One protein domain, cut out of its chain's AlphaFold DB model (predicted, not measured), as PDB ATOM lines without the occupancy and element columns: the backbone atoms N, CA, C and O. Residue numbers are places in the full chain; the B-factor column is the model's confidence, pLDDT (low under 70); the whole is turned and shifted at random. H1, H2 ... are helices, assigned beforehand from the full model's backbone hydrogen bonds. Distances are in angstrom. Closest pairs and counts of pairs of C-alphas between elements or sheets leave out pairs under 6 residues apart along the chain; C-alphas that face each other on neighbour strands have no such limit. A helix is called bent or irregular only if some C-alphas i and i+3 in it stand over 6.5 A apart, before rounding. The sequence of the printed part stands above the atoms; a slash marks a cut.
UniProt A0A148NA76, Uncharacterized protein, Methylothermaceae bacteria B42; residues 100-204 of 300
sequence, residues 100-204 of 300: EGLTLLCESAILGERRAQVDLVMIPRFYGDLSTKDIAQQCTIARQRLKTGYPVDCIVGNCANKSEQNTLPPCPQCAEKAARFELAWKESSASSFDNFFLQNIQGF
ATOM      1  N   GLU A 100     156.910 338.974 201.407       85.12
ATOM      2  CA  GLU A 100     156.958 337.511 201.403       85.12
ATOM      3  C   GLU A 100     158.170 336.966 200.632       85.12
ATOM      4  O   GLU A 100     158.594 335.827 200.840       85.12
ATOM      5  N   GLY A 101     158.796 337.807 199.801       89.06
ATOM      6  CA  GLY A 101     160.094 337.509 199.215       89.06
ATOM      7  C   GLY A 101     161.190 337.274 200.260       89.06
ATOM      8  O   GLY A 101     162.026 336.397 200.057       89.06
ATOM      9  N   LEU A 102     161.156 337.961 201.412       90.81
ATOM     10  CA  LEU A 102     162.089 337.693 202.516       90.81
ATOM     11  C   LEU A 102     161.883 336.307 203.119       90.81
ATOM     12  O   LEU A 102     162.862 335.632 203.423       90.81
ATOM     13  N   THR A 103     160.634 335.861 203.270       91.19
ATOM     14  CA  THR A 103     160.338 334.527 203.805       91.19
ATOM     15  C   THR A 103     160.948 333.452 202.909       91.19
ATOM     16  O   THR A 103     161.621 332.553 203.404       91.19
ATOM     17  N   LEU A 104     160.788 333.585 201.587       91.31
ATOM     18  CA  LEU A 104     161.382 332.671 200.607       91.31
ATOM     19  C   LEU A 104     162.913 332.674 200.639       91.31
ATOM     20  O   LEU A 104     163.532 331.614 200.546       91.31
ATOM     21  N   LEU A 105     163.535 333.846 200.786       92.50
ATOM     22  CA  LEU A 105     164.988 333.941 200.933       92.50
ATOM     23  C   LEU A 105     165.465 333.285 202.233       92.50
ATOM     24  O   LEU A 105     166.456 332.561 202.216       92.50
ATOM     25  N   CYS A 106     164.740 333.460 203.339       92.88
ATOM     26  CA  CYS A 106     165.025 332.761 204.589       92.88
ATOM     27  C   CYS A 106     164.893 331.237 204.440       92.88
ATOM     28  O   CYS A 106     165.780 330.510 204.876       92.88
ATOM     29  N   GLU A 107     163.839 330.731 203.790       92.19
ATOM     30  CA  GLU A 107     163.696 329.291 203.531       92.19
ATOM     31  C   GLU A 107     164.833 328.762 202.651       92.19
ATOM     32  O   GLU A 107     165.447 327.744 202.964       92.19
ATOM     33  N   SER A 108     165.170 329.491 201.589       92.56
ATOM     34  CA  SER A 108     166.301 329.191 200.711       92.56
ATOM     35  C   SER A 108     167.620 329.091 201.491       92.56
ATOM     36  O   SER A 108     168.362 328.114 201.343       92.56
ATOM     37  N   ALA A 109     167.878 330.057 202.378       91.31
ATOM     38  CA  ALA A 109     169.064 330.114 203.223       91.31
ATOM     39  C   ALA A 109     169.126 328.961 204.240       91.31
ATOM     40  O   ALA A 109     170.190 328.359 204.406       91.31
ATOM     41  N   ILE A 110     167.996 328.625 204.875       89.88
ATOM     42  CA  ILE A 110     167.860 327.495 205.813       89.88
ATOM     43  C   ILE A 110     168.101 326.161 205.096       89.88
ATOM     44  O   ILE A 110     168.775 325.281 205.628       89.88
ATOM     45  N   LEU A 111     167.613 326.019 203.861       88.88
ATOM     46  CA  LEU A 111     167.850 324.840 203.021       88.88
ATOM     47  C   LEU A 111     169.257 324.805 202.391       88.88
ATOM     48  O   LEU A 111     169.571 323.866 201.653       88.88
ATOM     49  N   GLY A 112     170.112 325.790 202.693       83.62
ATOM     50  CA  GLY A 112     171.540 325.786 202.374       83.62
ATOM     51  C   GLY A 112     171.953 326.561 201.119       83.62
ATOM     52  O   GLY A 112     173.093 326.420 200.674       83.62
ATOM     53  N   GLU A 113     171.082 327.378 200.519       84.69
ATOM     54  CA  GLU A 113     171.497 328.261 199.422       84.69
ATOM     55  C   GLU A 113     172.317 329.439 199.960       84.69
ATOM     56  O   GLU A 113     171.808 330.387 200.557       84.69
ATOM     57  N   ARG A 114     173.622 329.391 199.700       77.88
ATOM     58  CA  ARG A 114     174.585 330.382 200.191       77.88
ATOM     59  C   ARG A 114     174.329 331.790 199.669       77.88
ATOM     60  O   ARG A 114     174.572 332.750 200.393       77.88
ATOM     61  N   ARG A 115     173.828 331.938 198.437       80.56
ATOM     62  CA  ARG A 115     173.492 333.267 197.900       80.56
ATOM     63  C   ARG A 115     172.392 333.928 198.721       80.56
ATOM     64  O   ARG A 115     172.501 335.109 199.015       80.56
ATOM     65  N   ALA A 116     171.397 333.158 199.161       88.50
ATOM     66  CA  ALA A 116     170.343 333.666 200.031       88.50
ATOM     67  C   ALA A 116     170.898 334.107 201.395       88.50
ATOM     68  O   ALA A 116     170.527 335.165 201.884       88.50
ATOM     69  N   GLN A 117     171.835 333.349 201.974       83.69
ATOM     70  CA  GLN A 117     172.494 333.715 203.236       83.69
ATOM     71  C   GLN A 117     173.249 335.050 203.119       83.69
ATOM     72  O   GLN A 117     173.102 335.918 203.975       83.69
ATOM     73  N   VAL A 118     174.020 335.235 202.039       81.69
ATOM     74  CA  VAL A 118     174.734 336.495 201.760       81.69
ATOM     75  C   VAL A 118     173.752 337.643 201.540       81.69
ATOM     76  O   VAL A 118     173.945 338.735 202.075       81.69
ATOM     77  N   ASP A 119     172.705 337.407 200.755       84.06
ATOM     78  CA  ASP A 119     171.753 338.448 200.398       84.06
ATOM     79  C   ASP A 119     170.945 338.909 201.607       84.06
ATOM     80  O   ASP A 119     170.802 340.112 201.779       84.06
ATOM     81  N   LEU A 120     170.497 338.007 202.487       88.00
ATOM     82  CA  LEU A 120     169.775 338.376 203.712       88.00
ATOM     83  C   LEU A 120     170.584 339.351 204.577       88.00
ATOM     84  O   LEU A 120     170.061 340.388 204.970       88.00
ATOM     85  N   VAL A 121     171.884 339.101 204.754       84.62
ATOM     86  CA  VAL A 121     172.789 340.015 205.478       84.62
ATOM     87  C   VAL A 121     172.877 341.394 204.806       84.62
ATOM     88  O   VAL A 121     173.105 342.415 205.457       84.62
ATOM     89  N   MET A 122     172.728 341.443 203.485       81.19
ATOM     90  CA  MET A 122     172.942 342.648 202.689       81.19
ATOM     91  C   MET A 122     171.653 343.390 202.322       81.19
ATOM     92  O   MET A 122     171.727 344.562 201.952       81.19
ATOM     93  N   ILE A 123     170.486 342.755 202.432       82.06
ATOM     94  CA  ILE A 123     169.185 343.313 202.053       82.06
ATOM     95  C   ILE A 123     168.911 344.674 202.688       82.06
ATOM     96  O   ILE A 123     168.541 345.562 201.922       82.06
ATOM     97  N   PRO A 124     169.169 344.923 203.987       79.50
ATOM     98  CA  PRO A 124     168.914 346.238 204.577       79.50
ATOM     99  C   PRO A 124     169.714 347.368 203.909       79.50
ATOM    100  O   PRO A 124     169.328 348.531 203.949       79.50
ATOM    101  N   ARG A 125     170.835 347.036 203.250       74.06
ATOM    102  CA  ARG A 125     171.658 347.997 202.496       74.06
ATOM    103  C   ARG A 125     171.139 348.250 201.080       74.06
ATOM    104  O   ARG A 125     171.486 349.269 200.490       74.06
ATOM    105  N   PHE A 126     170.387 347.312 200.509       67.69
ATOM    106  CA  PHE A 126     169.880 347.380 199.132       67.69
ATOM    107  C   PHE A 126     168.405 347.782 199.058       67.69
ATOM    108  O   PHE A 126     167.990 348.421 198.094       67.69
ATOM    109  N   TYR A 127     167.636 347.429 200.082       69.12
ATOM    110  CA  TYR A 127     166.223 347.715 200.259       69.12
ATOM    111  C   TYR A 127     166.095 348.485 201.571       69.12
ATOM    112  O   TYR A 127     165.777 347.894 202.594       69.12
ATOM    113  N   GLY A 128     166.410 349.785 201.546       66.12
ATOM    114  CA  GLY A 128     166.523 350.626 202.752       66.12
ATOM    115  C   GLY A 128     165.268 350.685 203.633       66.12
ATOM    116  O   GLY A 128     165.359 351.085 204.788       66.12
ATOM    117  N   ASP A 129     164.128 350.235 203.108       77.69
ATOM    118  CA  ASP A 129     162.853 350.124 203.821       77.69
ATOM    119  C   ASP A 129     162.750 348.833 204.666       77.69
ATOM    120  O   ASP A 129     161.828 348.695 205.466       77.69
ATOM    121  N   LEU A 130     163.662 347.870 204.477       82.75
ATOM    122  CA  LEU A 130     163.678 346.574 205.161       82.75
ATOM    123  C   LEU A 130     164.747 346.556 206.251       82.75
ATOM    124  O   LEU A 130     165.937 346.745 205.995       82.75
ATOM    125  N   SER A 131     164.326 346.279 207.480       85.38
ATOM    126  CA  SER A 131     165.197 346.231 208.649       85.38
ATOM    127  C   SER A 131     165.669 344.810 208.973       85.38
ATOM    128  O   SER A 131     165.085 343.807 208.557       85.38
ATOM    129  N   THR A 132     166.706 344.704 209.807       83.50
ATOM    130  CA  THR A 132     167.146 343.420 210.386       83.50
ATOM    131  C   THR A 132     166.049 342.758 211.228       83.50
ATOM    132  O   THR A 132     165.980 341.532 211.317       83.50
ATOM    133  N   LYS A 133     165.135 343.553 211.802       87.69
ATOM    134  CA  LYS A 133     163.958 343.054 212.523       87.69
ATOM    135  C   LYS A 133     162.975 342.356 211.580       87.69
ATOM    136  O   LYS A 133     162.481 341.285 211.931       87.69
ATOM    137  N   ASP A 134     162.738 342.910 210.392       87.69
ATOM    138  CA  ASP A 134     161.864 342.292 209.384       87.69
ATOM    139  C   ASP A 134     162.435 340.948 208.935       87.69
ATOM    140  O   ASP A 134     161.727 339.943 208.897       87.69
ATOM    141  N   ILE A 135     163.745 340.900 208.689       88.25
ATOM    142  CA  ILE A 135     164.451 339.663 208.338       88.25
ATOM    143  C   ILE A 135     164.310 338.625 209.453       88.25
ATOM    144  O   ILE A 135     163.925 337.487 209.185       88.25
ATOM    145  N   ALA A 136     164.553 339.004 210.710       88.56
ATOM    146  CA  ALA A 136     164.435 338.090 211.843       88.56
ATOM    147  C   ALA A 136     163.011 337.527 211.999       88.56
ATOM    148  O   ALA A 136     162.833 336.325 212.234       88.56
ATOM    149  N   GLN A 137     161.992 338.373 211.823       90.69
ATOM    150  CA  GLN A 137     160.595 337.950 211.846       90.69
ATOM    151  C   GLN A 137     160.300 336.952 210.717       90.69
ATOM    152  O   GLN A 137     159.753 335.877 210.971       90.69
ATOM    153  N   GLN A 138     160.707 337.259 209.483       90.81
ATOM    154  CA  GLN A 138     160.444 336.400 208.325       90.81
ATOM    155  C   GLN A 138     161.226 335.082 208.374       90.81
ATOM    156  O   GLN A 138     160.684 334.032 208.027       90.81
ATOM    157  N   CYS A 139     162.454 335.092 208.892       90.75
ATOM    158  CA  CYS A 139     163.240 333.879 209.102       90.75
ATOM    159  C   CYS A 139     162.660 332.995 210.213       90.75
ATOM    160  O   CYS A 139     162.712 331.769 210.113       90.75
ATOM    161  N   THR A 140     162.023 333.583 211.229       89.19
ATOM    162  CA  THR A 140     161.287 332.814 212.245       89.19
ATOM    163  C   THR A 140     160.097 332.073 211.632       89.19
ATOM    164  O   THR A 140     159.921 330.883 211.903       89.19
ATOM    165  N   ILE A 141     159.335 332.745 210.761       87.75
ATOM    166  CA  ILE A 141     158.208 332.152 210.025       87.75
ATOM    167  C   ILE A 141     158.702 331.028 209.103       87.75
ATOM    168  O   ILE A 141     158.215 329.901 209.188       87.75
ATOM    169  N   ALA A 142     159.709 331.303 208.267       89.25
ATOM    170  CA  ALA A 142     160.335 330.325 207.372       89.25
ATOM    171  C   ALA A 142     160.758 329.049 208.118       89.25
ATOM    172  O   ALA A 142     160.453 327.928 207.711       89.25
ATOM    173  N   ARG A 143     161.402 329.220 209.274       88.31
ATOM    174  CA  ARG A 143     161.861 328.124 210.129       88.31
ATOM    175  C   ARG A 143     160.718 327.264 210.667       88.31
ATOM    176  O   ARG A 143     160.822 326.040 210.653       88.31
ATOM    177  N   GLN A 144     159.631 327.876 211.141       86.06
ATOM    178  CA  GLN A 144     158.460 327.142 211.641       86.06
ATOM    179  C   GLN A 144     157.795 326.309 210.540       86.06
ATOM    180  O   GLN A 144     157.391 325.177 210.784       86.06
ATOM    181  N   ARG A 145     157.737 326.840 209.320       83.56
ATOM    182  CA  ARG A 145     157.126 326.163 208.171       83.56
ATOM    183  C   ARG A 145     157.951 324.989 207.665       83.56
ATOM    184  O   ARG A 145     157.421 323.913 207.408       83.56
ATOM    185  N   LEU A 146     159.270 325.151 207.575       85.62
ATOM    186  CA  LEU A 146     160.122 324.056 207.118       85.62
ATOM    187  C   LEU A 146     160.119 322.874 208.100       85.62
ATOM    188  O   LEU A 146     160.272 321.740 207.653       85.62
ATOM    189  N   LYS A 147     159.847 323.095 209.397       82.50
ATOM    190  CA  LYS A 147     159.625 322.006 210.372       82.50
ATOM    191  C   LYS A 147     158.420 321.134 210.039       82.50
ATOM    192  O   LYS A 147     158.469 319.937 210.291       82.50
ATOM    193  N   THR A 148     157.359 321.713 209.479       79.06
ATOM    194  CA  THR A 148     156.179 320.951 209.044       79.06
ATOM    195  C   THR A 148     156.360 320.342 207.652       79.06
ATOM    196  O   THR A 148     155.490 319.614 207.188       79.06
ATOM    197  N   GLY A 149     157.499 320.599 206.994       73.69
ATOM    198  CA  GLY A 149     157.827 320.073 205.672       73.69
ATOM    199  C   GLY A 149     157.275 320.898 204.508       73.69
ATOM    200  O   GLY A 149     157.331 320.424 203.378       73.69
ATOM    201  N   TYR A 150     156.767 322.115 204.729       70.94
ATOM    202  CA  TYR A 150     156.128 322.914 203.673       70.94
ATOM    203  C   TYR A 150     156.838 324.257 203.427       70.94
ATOM    204  O   TYR A 150     156.731 325.155 204.264       70.94
ATOM    205  N   PRO A 151     157.516 324.452 202.280       70.06
ATOM    206  CA  PRO A 151     158.008 325.773 201.871       70.06
ATOM    207  C   PRO A 151     156.861 326.728 201.458       70.06
ATOM    208  O   PRO A 151     155.703 326.309 201.353       70.06
ATOM    209  N   VAL A 152     157.139 328.027 201.255       68.19
ATOM    210  CA  VAL A 152     156.118 329.027 200.877       68.19
ATOM    211  C   VAL A 152     155.529 328.817 199.488       68.19
ATOM    212  O   VAL A 152     156.235 328.775 198.486       68.19
ATOM    213  N   ASP A 153     154.193 328.800 199.427       64.19
ATOM    214  CA  ASP A 153     153.424 329.021 198.208       64.19
ATOM    215  C   ASP A 153     153.005 330.503 198.103       64.19
ATOM    216  O   ASP A 153     152.015 330.938 198.694       64.19
ATOM    217  N   CYS A 154     153.809 331.310 197.404       57.66
ATOM    218  CA  CYS A 154     153.711 332.773 197.450       57.66
ATOM    219  C   CYS A 154     152.756 333.444 196.447       57.66
ATOM    220  O   CYS A 154     152.695 334.678 196.409       57.66
ATOM    221  N   ILE A 155     152.029 332.714 195.600       54.69
ATOM    222  CA  ILE A 155     151.308 333.379 194.494       54.69
ATOM    223  C   ILE A 155     149.928 333.915 194.912       54.69
ATOM    224  O   ILE A 155     149.484 334.926 194.373       54.69
ATOM    225  N   VAL A 156     149.287 333.358 195.943       47.69
ATOM    226  CA  VAL A 156     147.922 333.758 196.346       47.69
ATOM    227  C   VAL A 156     147.937 334.687 197.566       47.69
ATOM    228  O   VAL A 156     147.459 334.323 198.635       47.69
ATOM    229  N   GLY A 157     148.528 335.875 197.404       45.06
ATOM    230  CA  GLY A 157     148.224 337.112 198.149       45.06
ATOM    231  C   GLY A 157     148.292 337.143 199.686       45.06
ATOM    232  O   GLY A 157     148.005 338.189 200.254       45.06
ATOM    233  N   ASN A 158     148.630 336.057 200.384       50.97
ATOM    234  CA  ASN A 158     148.709 336.061 201.843       50.97
ATOM    235  C   ASN A 158     149.601 334.919 202.357       50.97
ATOM    236  O   ASN A 158     149.127 333.827 202.676       50.97
ATOM    237  N   CYS A 159     150.915 335.151 202.415       54.22
ATOM    238  CA  CYS A 159     151.874 334.108 202.807       54.22
ATOM    239  C   CYS A 159     151.937 333.855 204.320       54.22
ATOM    240  O   CYS A 159     152.563 332.879 204.736       54.22
ATOM    241  N   ALA A 160     151.303 334.709 205.131       46.41
ATOM    242  CA  ALA A 160     151.362 334.640 206.588       46.41
ATOM    243  C   ALA A 160     150.458 333.549 207.198       46.41
ATOM    244  O   ALA A 160     150.789 333.040 208.261       46.41
ATOM    245  N   ASN A 161     149.366 333.145 206.526       45.28
ATOM    246  CA  ASN A 161     148.253 332.431 207.184       45.28
ATOM    247  C   ASN A 161     147.795 331.115 206.519       45.28
ATOM    248  O   ASN A 161     146.678 330.672 206.763       45.28
ATOM    249  N   LYS A 162     148.599 330.460 205.670       47.84
ATOM    250  CA  LYS A 162     148.187 329.193 205.024       47.84
ATOM    251  C   LYS A 162     149.162 328.047 205.287       47.84
ATOM    252  O   LYS A 162     149.898 327.629 204.401       47.84
ATOM    253  N   SER A 163     149.139 327.528 206.512       46.00
ATOM    254  CA  SER A 163     149.562 326.149 206.812       46.00
ATOM    255  C   SER A 163     148.399 325.147 206.736       46.00
ATOM    256  O   SER A 163     148.642 323.950 206.675       46.00
ATOM    257  N   GLU A 164     147.145 325.616 206.720       40.72
ATOM    258  CA  GLU A 164     145.968 324.786 207.035       40.72
ATOM    259  C   GLU A 164     145.175 324.252 205.825       40.72
ATOM    260  O   GLU A 164     144.218 323.510 206.008       40.72
ATOM    261  N   GLN A 165     145.557 324.567 204.582       46.03
ATOM    262  CA  GLN A 165     144.831 324.106 203.380       46.03
ATOM    263  C   GLN A 165     145.748 323.559 202.274       46.03
ATOM    264  O   GLN A 165     145.444 323.682 201.088       46.03
ATOM    265  N   ASN A 166     146.890 322.966 202.631       51.47
ATOM    266  CA  ASN A 166     147.778 322.371 201.633       51.47
ATOM    267  C   ASN A 166     147.319 320.947 201.290       51.47
ATOM    268  O   ASN A 166     147.597 320.000 202.013       51.47
ATOM    269  N   THR A 167     146.660 320.793 200.142       52.41
ATOM    270  CA  THR A 167     146.373 319.497 199.490       52.41
ATOM    271  C   THR A 167     147.611 318.858 198.845       52.41
ATOM    272  O   THR A 167     147.507 317.846 198.154       52.41
ATOM    273  N   LEU A 168     148.788 319.460 199.024       56.12
ATOM    274  CA  LEU A 168     150.039 319.059 198.388       56.12
ATOM    275  C   LEU A 168     150.897 318.223 199.345       56.12
ATOM    276  O   LEU A 168     150.849 318.455 200.550       56.12
ATOM    277  N   PRO A 169     151.709 317.284 198.830       60.59
ATOM    278  CA  PRO A 169     152.595 316.489 199.667       60.59
ATOM    279  C   PRO A 169     153.713 317.358 200.274       60.59
ATOM    280  O   PRO A 169     154.221 318.261 199.599       60.59
ATOM    281  N   PRO A 170     154.127 317.089 201.524       68.25
ATOM    282  CA  PRO A 170     155.240 317.787 202.155       68.25
ATOM    283  C   PRO A 170     156.549 317.526 201.397       68.25
ATOM    284  O   PRO A 170     156.789 316.427 200.895       68.25
ATOM    285  N   CYS A 171     157.421 318.533 201.353       79.00
ATOM    286  CA  CYS A 171     158.781 318.412 200.840       79.00
ATOM    287  C   CYS A 171     159.555 317.373 201.681       79.00
ATOM    288  O   CYS A 171     159.843 317.636 202.857       79.00
ATOM    289  N   PRO A 172     159.967 316.227 201.103       71.62
ATOM    290  CA  PRO A 172     160.487 315.093 201.877       71.62
ATOM    291  C   PRO A 172     161.765 315.401 202.664       71.62
ATOM    292  O   PRO A 172     162.001 314.829 203.721       71.62
ATOM    293  N   GLN A 173     162.596 316.312 202.150       79.31
ATOM    294  CA  GLN A 173     163.911 316.632 202.716       79.31
ATOM    295  C   GLN A 173     163.932 317.952 203.498       79.31
ATOM    296  O   GLN A 173     164.943 318.290 204.113       79.31
ATOM    297  N   CYS A 174     162.854 318.738 203.454       84.06
ATOM    298  CA  CYS A 174     162.858 320.083 204.025       84.06
ATOM    299  C   CYS A 174     162.907 320.051 205.554       84.06
ATOM    300  O   CYS A 174     163.697 320.785 206.144       84.06
ATOM    301  N   ALA A 175     162.132 319.163 206.184       84.56
ATOM    302  CA  ALA A 175     162.121 319.016 207.639       84.56
ATOM    303  C   ALA A 175     163.487 318.566 208.180       84.56
ATOM    304  O   ALA A 175     163.978 319.122 209.159       84.56
ATOM    305  N   GLU A 176     164.145 317.622 207.502       85.19
ATOM    306  CA  GLU A 176     165.483 317.150 207.869       85.19
ATOM    307  C   GLU A 176     166.537 318.262 207.741       85.19
ATOM    308  O   GLU A 176     167.308 318.506 208.671       85.19
ATOM    309  N   LYS A 177     166.559 318.982 206.611       83.12
ATOM    310  CA  LYS A 177     167.483 320.109 206.402       83.12
ATOM    311  C   LYS A 177     167.241 321.233 207.409       83.12
ATOM    312  O   LYS A 177     168.200 321.781 207.945       83.12
ATOM    313  N   ALA A 178     165.981 321.530 207.722       83.88
ATOM    314  CA  ALA A 178     165.628 322.503 208.749       83.88
ATOM    315  C   ALA A 178     166.043 322.047 210.153       83.88
ATOM    316  O   ALA A 178     166.524 322.861 210.935       83.88
ATOM    317  N   ALA A 179     165.924 320.756 210.474       83.19
ATOM    318  CA  ALA A 179     166.401 320.213 211.743       83.19
ATOM    319  C   ALA A 179     167.929 320.332 211.877       83.19
ATOM    320  O   ALA A 179     168.418 320.740 212.930       83.19
ATOM    321  N   ARG A 180     168.682 320.055 210.803       82.88
ATOM    322  CA  ARG A 180     170.141 320.274 210.765       82.88
ATOM    323  C   ARG A 180     170.505 321.741 210.951       82.88
ATOM    324  O   ARG A 180     171.407 322.050 211.721       82.88
ATOM    325  N   PHE A 181     169.786 322.638 210.280       86.19
ATOM    326  CA  PHE A 181     169.949 324.075 210.475       86.19
ATOM    327  C   PHE A 181     169.694 324.475 211.933       86.19
ATOM    328  O   PHE A 181     170.478 325.223 212.499       86.19
ATOM    329  N   GLU A 182     168.626 323.971 212.556       83.75
ATOM    330  CA  GLU A 182     168.280 324.287 213.949       83.75
ATOM    331  C   GLU A 182     169.332 323.795 214.939       83.75
ATOM    332  O   GLU A 182     169.594 324.472 215.931       83.75
ATOM    333  N   LEU A 183     169.934 322.635 214.678       81.50
ATOM    334  CA  LEU A 183     171.055 322.144 215.469       81.50
ATOM    335  C   LEU A 183     172.246 323.103 215.356       81.50
ATOM    336  O   LEU A 183     172.694 323.626 216.372       81.50
ATOM    337  N   ALA A 184     172.662 323.429 214.129       80.69
ATOM    338  CA  ALA A 184     173.765 324.358 213.886       80.69
ATOM    339  C   ALA A 184     173.499 325.751 214.482       80.69
ATOM    340  O   ALA A 184     174.390 326.366 215.060       80.69
ATOM    341  N   TRP A 185     172.262 326.245 214.386       80.75
ATOM    342  CA  TRP A 185     171.829 327.506 214.986       80.75
ATOM    343  C   TRP A 185     171.951 327.483 216.513       80.75
ATOM    344  O   TRP A 185     172.508 328.415 217.087       80.75
ATOM    345  N   LYS A 186     171.479 326.419 217.176       83.75
ATOM    346  CA  LYS A 186     171.571 326.265 218.640       83.75
ATOM    347  C   LYS A 186     173.006 326.122 219.140       83.75
ATOM    348  O   LYS A 186     173.304 326.581 220.236       83.75
ATOM    349  N   GLU A 187     173.856 325.455 218.367       82.94
ATOM    350  CA  GLU A 187     175.273 325.260 218.687       82.94
ATOM    351  C   GLU A 187     176.109 326.514 218.404       82.94
ATOM    352  O   GLU A 187     177.200 326.674 218.949       82.94
ATOM    353  N   SER A 188     175.604 327.424 217.569       81.38
ATOM    354  CA  SER A 188     176.270 328.692 217.303       81.38
ATOM    355  C   SER A 188     176.179 329.645 218.493       81.38
ATOM    356  O   SER A 188     175.178 329.708 219.205       81.38
ATOM    357  N   SER A 189     177.196 330.489 218.650       80.31
ATOM    358  CA  SER A 189     177.155 331.631 219.567       80.31
ATOM    359  C   SER A 189     176.482 332.863 218.937       80.31
ATOM    360  O   SER A 189     176.729 333.994 219.364       80.31
ATOM    361  N   ALA A 190     175.705 332.685 217.864       79.81
ATOM    362  CA  ALA A 190     175.106 333.787 217.128       79.81
ATOM    363  C   ALA A 190     173.883 334.352 217.861       79.81
ATOM    364  O   ALA A 190     172.948 333.641 218.212       79.81
ATOM    365  N   SER A 191     173.862 335.672 218.037       81.69
ATOM    366  CA  SER A 191     172.744 336.394 218.661       81.69
ATOM    367  C   SER A 191     171.635 336.800 217.680       81.69
ATOM    368  O   SER A 191     170.584 337.279 218.103       81.69
ATOM    369  N   SER A 192     171.850 336.641 216.370       81.69
ATOM    370  CA  SER A 192     170.900 337.006 215.311       81.69
ATOM    371  C   SER A 192     171.123 336.177 214.042       81.69
ATOM    372  O   SER A 192     172.199 335.608 213.848       81.69
ATOM    373  N   PHE A 193     170.105 336.107 213.171       78.38
ATOM    374  CA  PHE A 193     170.207 335.418 211.876       78.38
ATOM    375  C   PHE A 193     171.336 335.984 211.019       78.38
ATOM    376  O   PHE A 193     172.121 335.217 210.474       78.38
ATOM    377  N   ASP A 194     171.480 337.306 210.978       74.44
ATOM    378  CA  ASP A 194     172.549 337.955 210.221       74.44
ATOM    379  C   ASP A 194     173.933 337.542 210.743       74.44
ATOM    380  O   ASP A 194     174.811 337.187 209.957       74.44
ATOM    381  N   ASN A 195     174.109 337.498 212.070       76.06
ATOM    382  CA  ASN A 195     175.356 337.056 212.695       76.06
ATOM    383  C   ASN A 195     175.648 335.581 212.395       76.06
ATOM    384  O   ASN A 195     176.783 335.232 212.080       76.06
ATOM    385  N   PHE A 196     174.634 334.719 212.441       78.94
ATOM    386  CA  PHE A 196     174.779 333.299 212.130       78.94
ATOM    387  C   PHE A 196     175.108 333.043 210.662       78.94
ATOM    388  O   PHE A 196     175.981 332.233 210.351       78.94
ATOM    389  N   PHE A 197     174.424 333.727 209.742       78.62
ATOM    390  CA  PHE A 197     174.724 333.618 208.320       78.62
ATOM    391  C   PHE A 197     176.140 334.119 208.043       78.62
ATOM    392  O   PHE A 197     176.897 333.424 207.372       78.62
ATOM    393  N   LEU A 198     176.552 335.243 208.638       71.88
ATOM    394  CA  LEU A 198     177.930 335.732 208.554       71.88
ATOM    395  C   LEU A 198     178.950 334.698 209.056       71.88
ATOM    396  O   LEU A 198     179.909 334.419 208.342       71.88
ATOM    397  N   GLN A 199     178.736 334.098 210.230       69.94
ATOM    398  CA  GLN A 199     179.623 333.065 210.785       69.94
ATOM    399  C   GLN A 199     179.722 331.830 209.876       69.94
ATOM    400  O   GLN A 199     180.816 331.327 209.636       69.94
ATOM    401  N   ASN A 200     178.608 331.381 209.291       65.75
ATOM    402  CA  ASN A 200     178.604 330.249 208.357       65.75
ATOM    403  C   ASN A 200     179.242 330.565 206.997       65.75
ATOM    404  O   ASN A 200     179.684 329.657 206.292       65.75
ATOM    405  N   ILE A 201     179.319 331.842 206.617       64.50
ATOM    406  CA  ILE A 201     179.994 332.285 205.390       64.50
ATOM    407  C   ILE A 201     181.506 332.485 205.626       64.50
ATOM    408  O   ILE A 201     182.283 332.355 204.681       64.50
ATOM    409  N   GLN A 202     181.954 332.731 206.868       50.09
ATOM    410  CA  GLN A 202     183.360 333.014 207.217       50.09
ATOM    411  C   GLN A 202     184.345 331.852 206.971       50.09
ATOM    412  O   GLN A 202     185.547 332.091 206.898       50.09
ATOM    413  N   GLY A 203     183.866 330.621 206.759       42.22
ATOM    414  CA  GLY A 203     184.697 329.492 206.307       42.22
ATOM    415  C   GLY A 203     185.102 329.541 204.824       42.22
ATOM    416  O   GLY A 203     185.897 328.718 204.376       42.22
ATOM    417  N   PHE A 204     184.575 330.490 204.046       40.56
ATOM    418  CA  PHE A 204     184.947 330.710 202.651       40.56
ATOM    419  C   PHE A 204     185.704 332.029 202.533       40.56
ATOM    420  O   PHE A 204     185.241 333.051 203.036       40.56
TER     421      PHE A 204
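What this domain is: This is residues 100 to 204 of the 300 residues of an uncharacterized protein of Methylothermaceae bacteria B42 (UniProt A0A148NA76). Two crossed helices, H1 and H3, make the core of a compact helical domain, with H2 folded back beside H1 and H5 packed on H2 and on residues 132 to 139 of H3. H4 lies across the end of the core where H3 finishes, and a wide loop without a named element, residues 148 to 173, lies at one end of the longest axis, with H2 and H5 toward the other. The printed part has 105 residues with five named helices, in the order H1, H2, H3, H4, H5, and no named strand, and its class is all helix. The radius of gyration of the C-alphas is 13.6 A, and the C-alphas span 40 by 31 by 20 A.

Where its parts are: H3, the longest helix, runs from Thr 132 at C-alpha (167.146, 343.420, 210.386) to Lys 147 at (159.625, 322.006, 210.372), 22.7 A. H1 holds residues 100 to 110, 15.4 A long, and begins at C-alpha 100, (156.958, 337.511, 201.403). H2, residues 114 to 126, is 17.7 A long and irregular: C-alphas 121 and 124 are 7.4 A apart. H4 holds residues 174 to 187, 19.9 A. H5 holds residues 193 to 201 and ends at C-alpha 201, (179.994, 332.285, 205.390).

How they stand to each other: H1 and H3 are the hub, touching three other helices each. They touch at a steep tilt of 64 degrees, the same way, with closest C-alphas Thr 103 and Gln 138, 4.9 A apart. H1 and H2 form a helical hairpin, opposite ways at a steep tilt of 39 degrees; residues 115 to 120 of H2 touch H1, and the closest C-alphas, Ala 109 and Ala 116, are 4.9 A apart. H5 touches H2, with C-alphas Val 121 and Asp 194 closest at 5.2 A. H5 also touches H3, about perpendicular at 75 degrees, with Ala 136 and Phe 193 closest at 6.4 A between C-alphas. Residues 174 to 179 of H4 touch residues 143 to 147 of H3, where the closest C-alphas, Lys 147 and Ala 175, are 4.8 A apart. H4 and H1 only just touch, with 3 pairs of C-alphas within 8 A, the closest Ile 110 and Phe 181 at 6.1 A. H2 and H4 are apart. Every O i to N i+4 pair is within hydrogen-bond range in H1, H3, H4 and H5, and 7 of 9 are in H2.

The domain as a whole: The two C-alphas farthest apart, those of Gln 165 and Phe 204, are 40.7 A from each other. The printed part has no cut. The link from H3 to H4, 26 residues, is long; the other three are tight. The mean pLDDT of the printed part is 76.0, and residues 126 to 128, 152 to 170 and 199 to 204 are under 70.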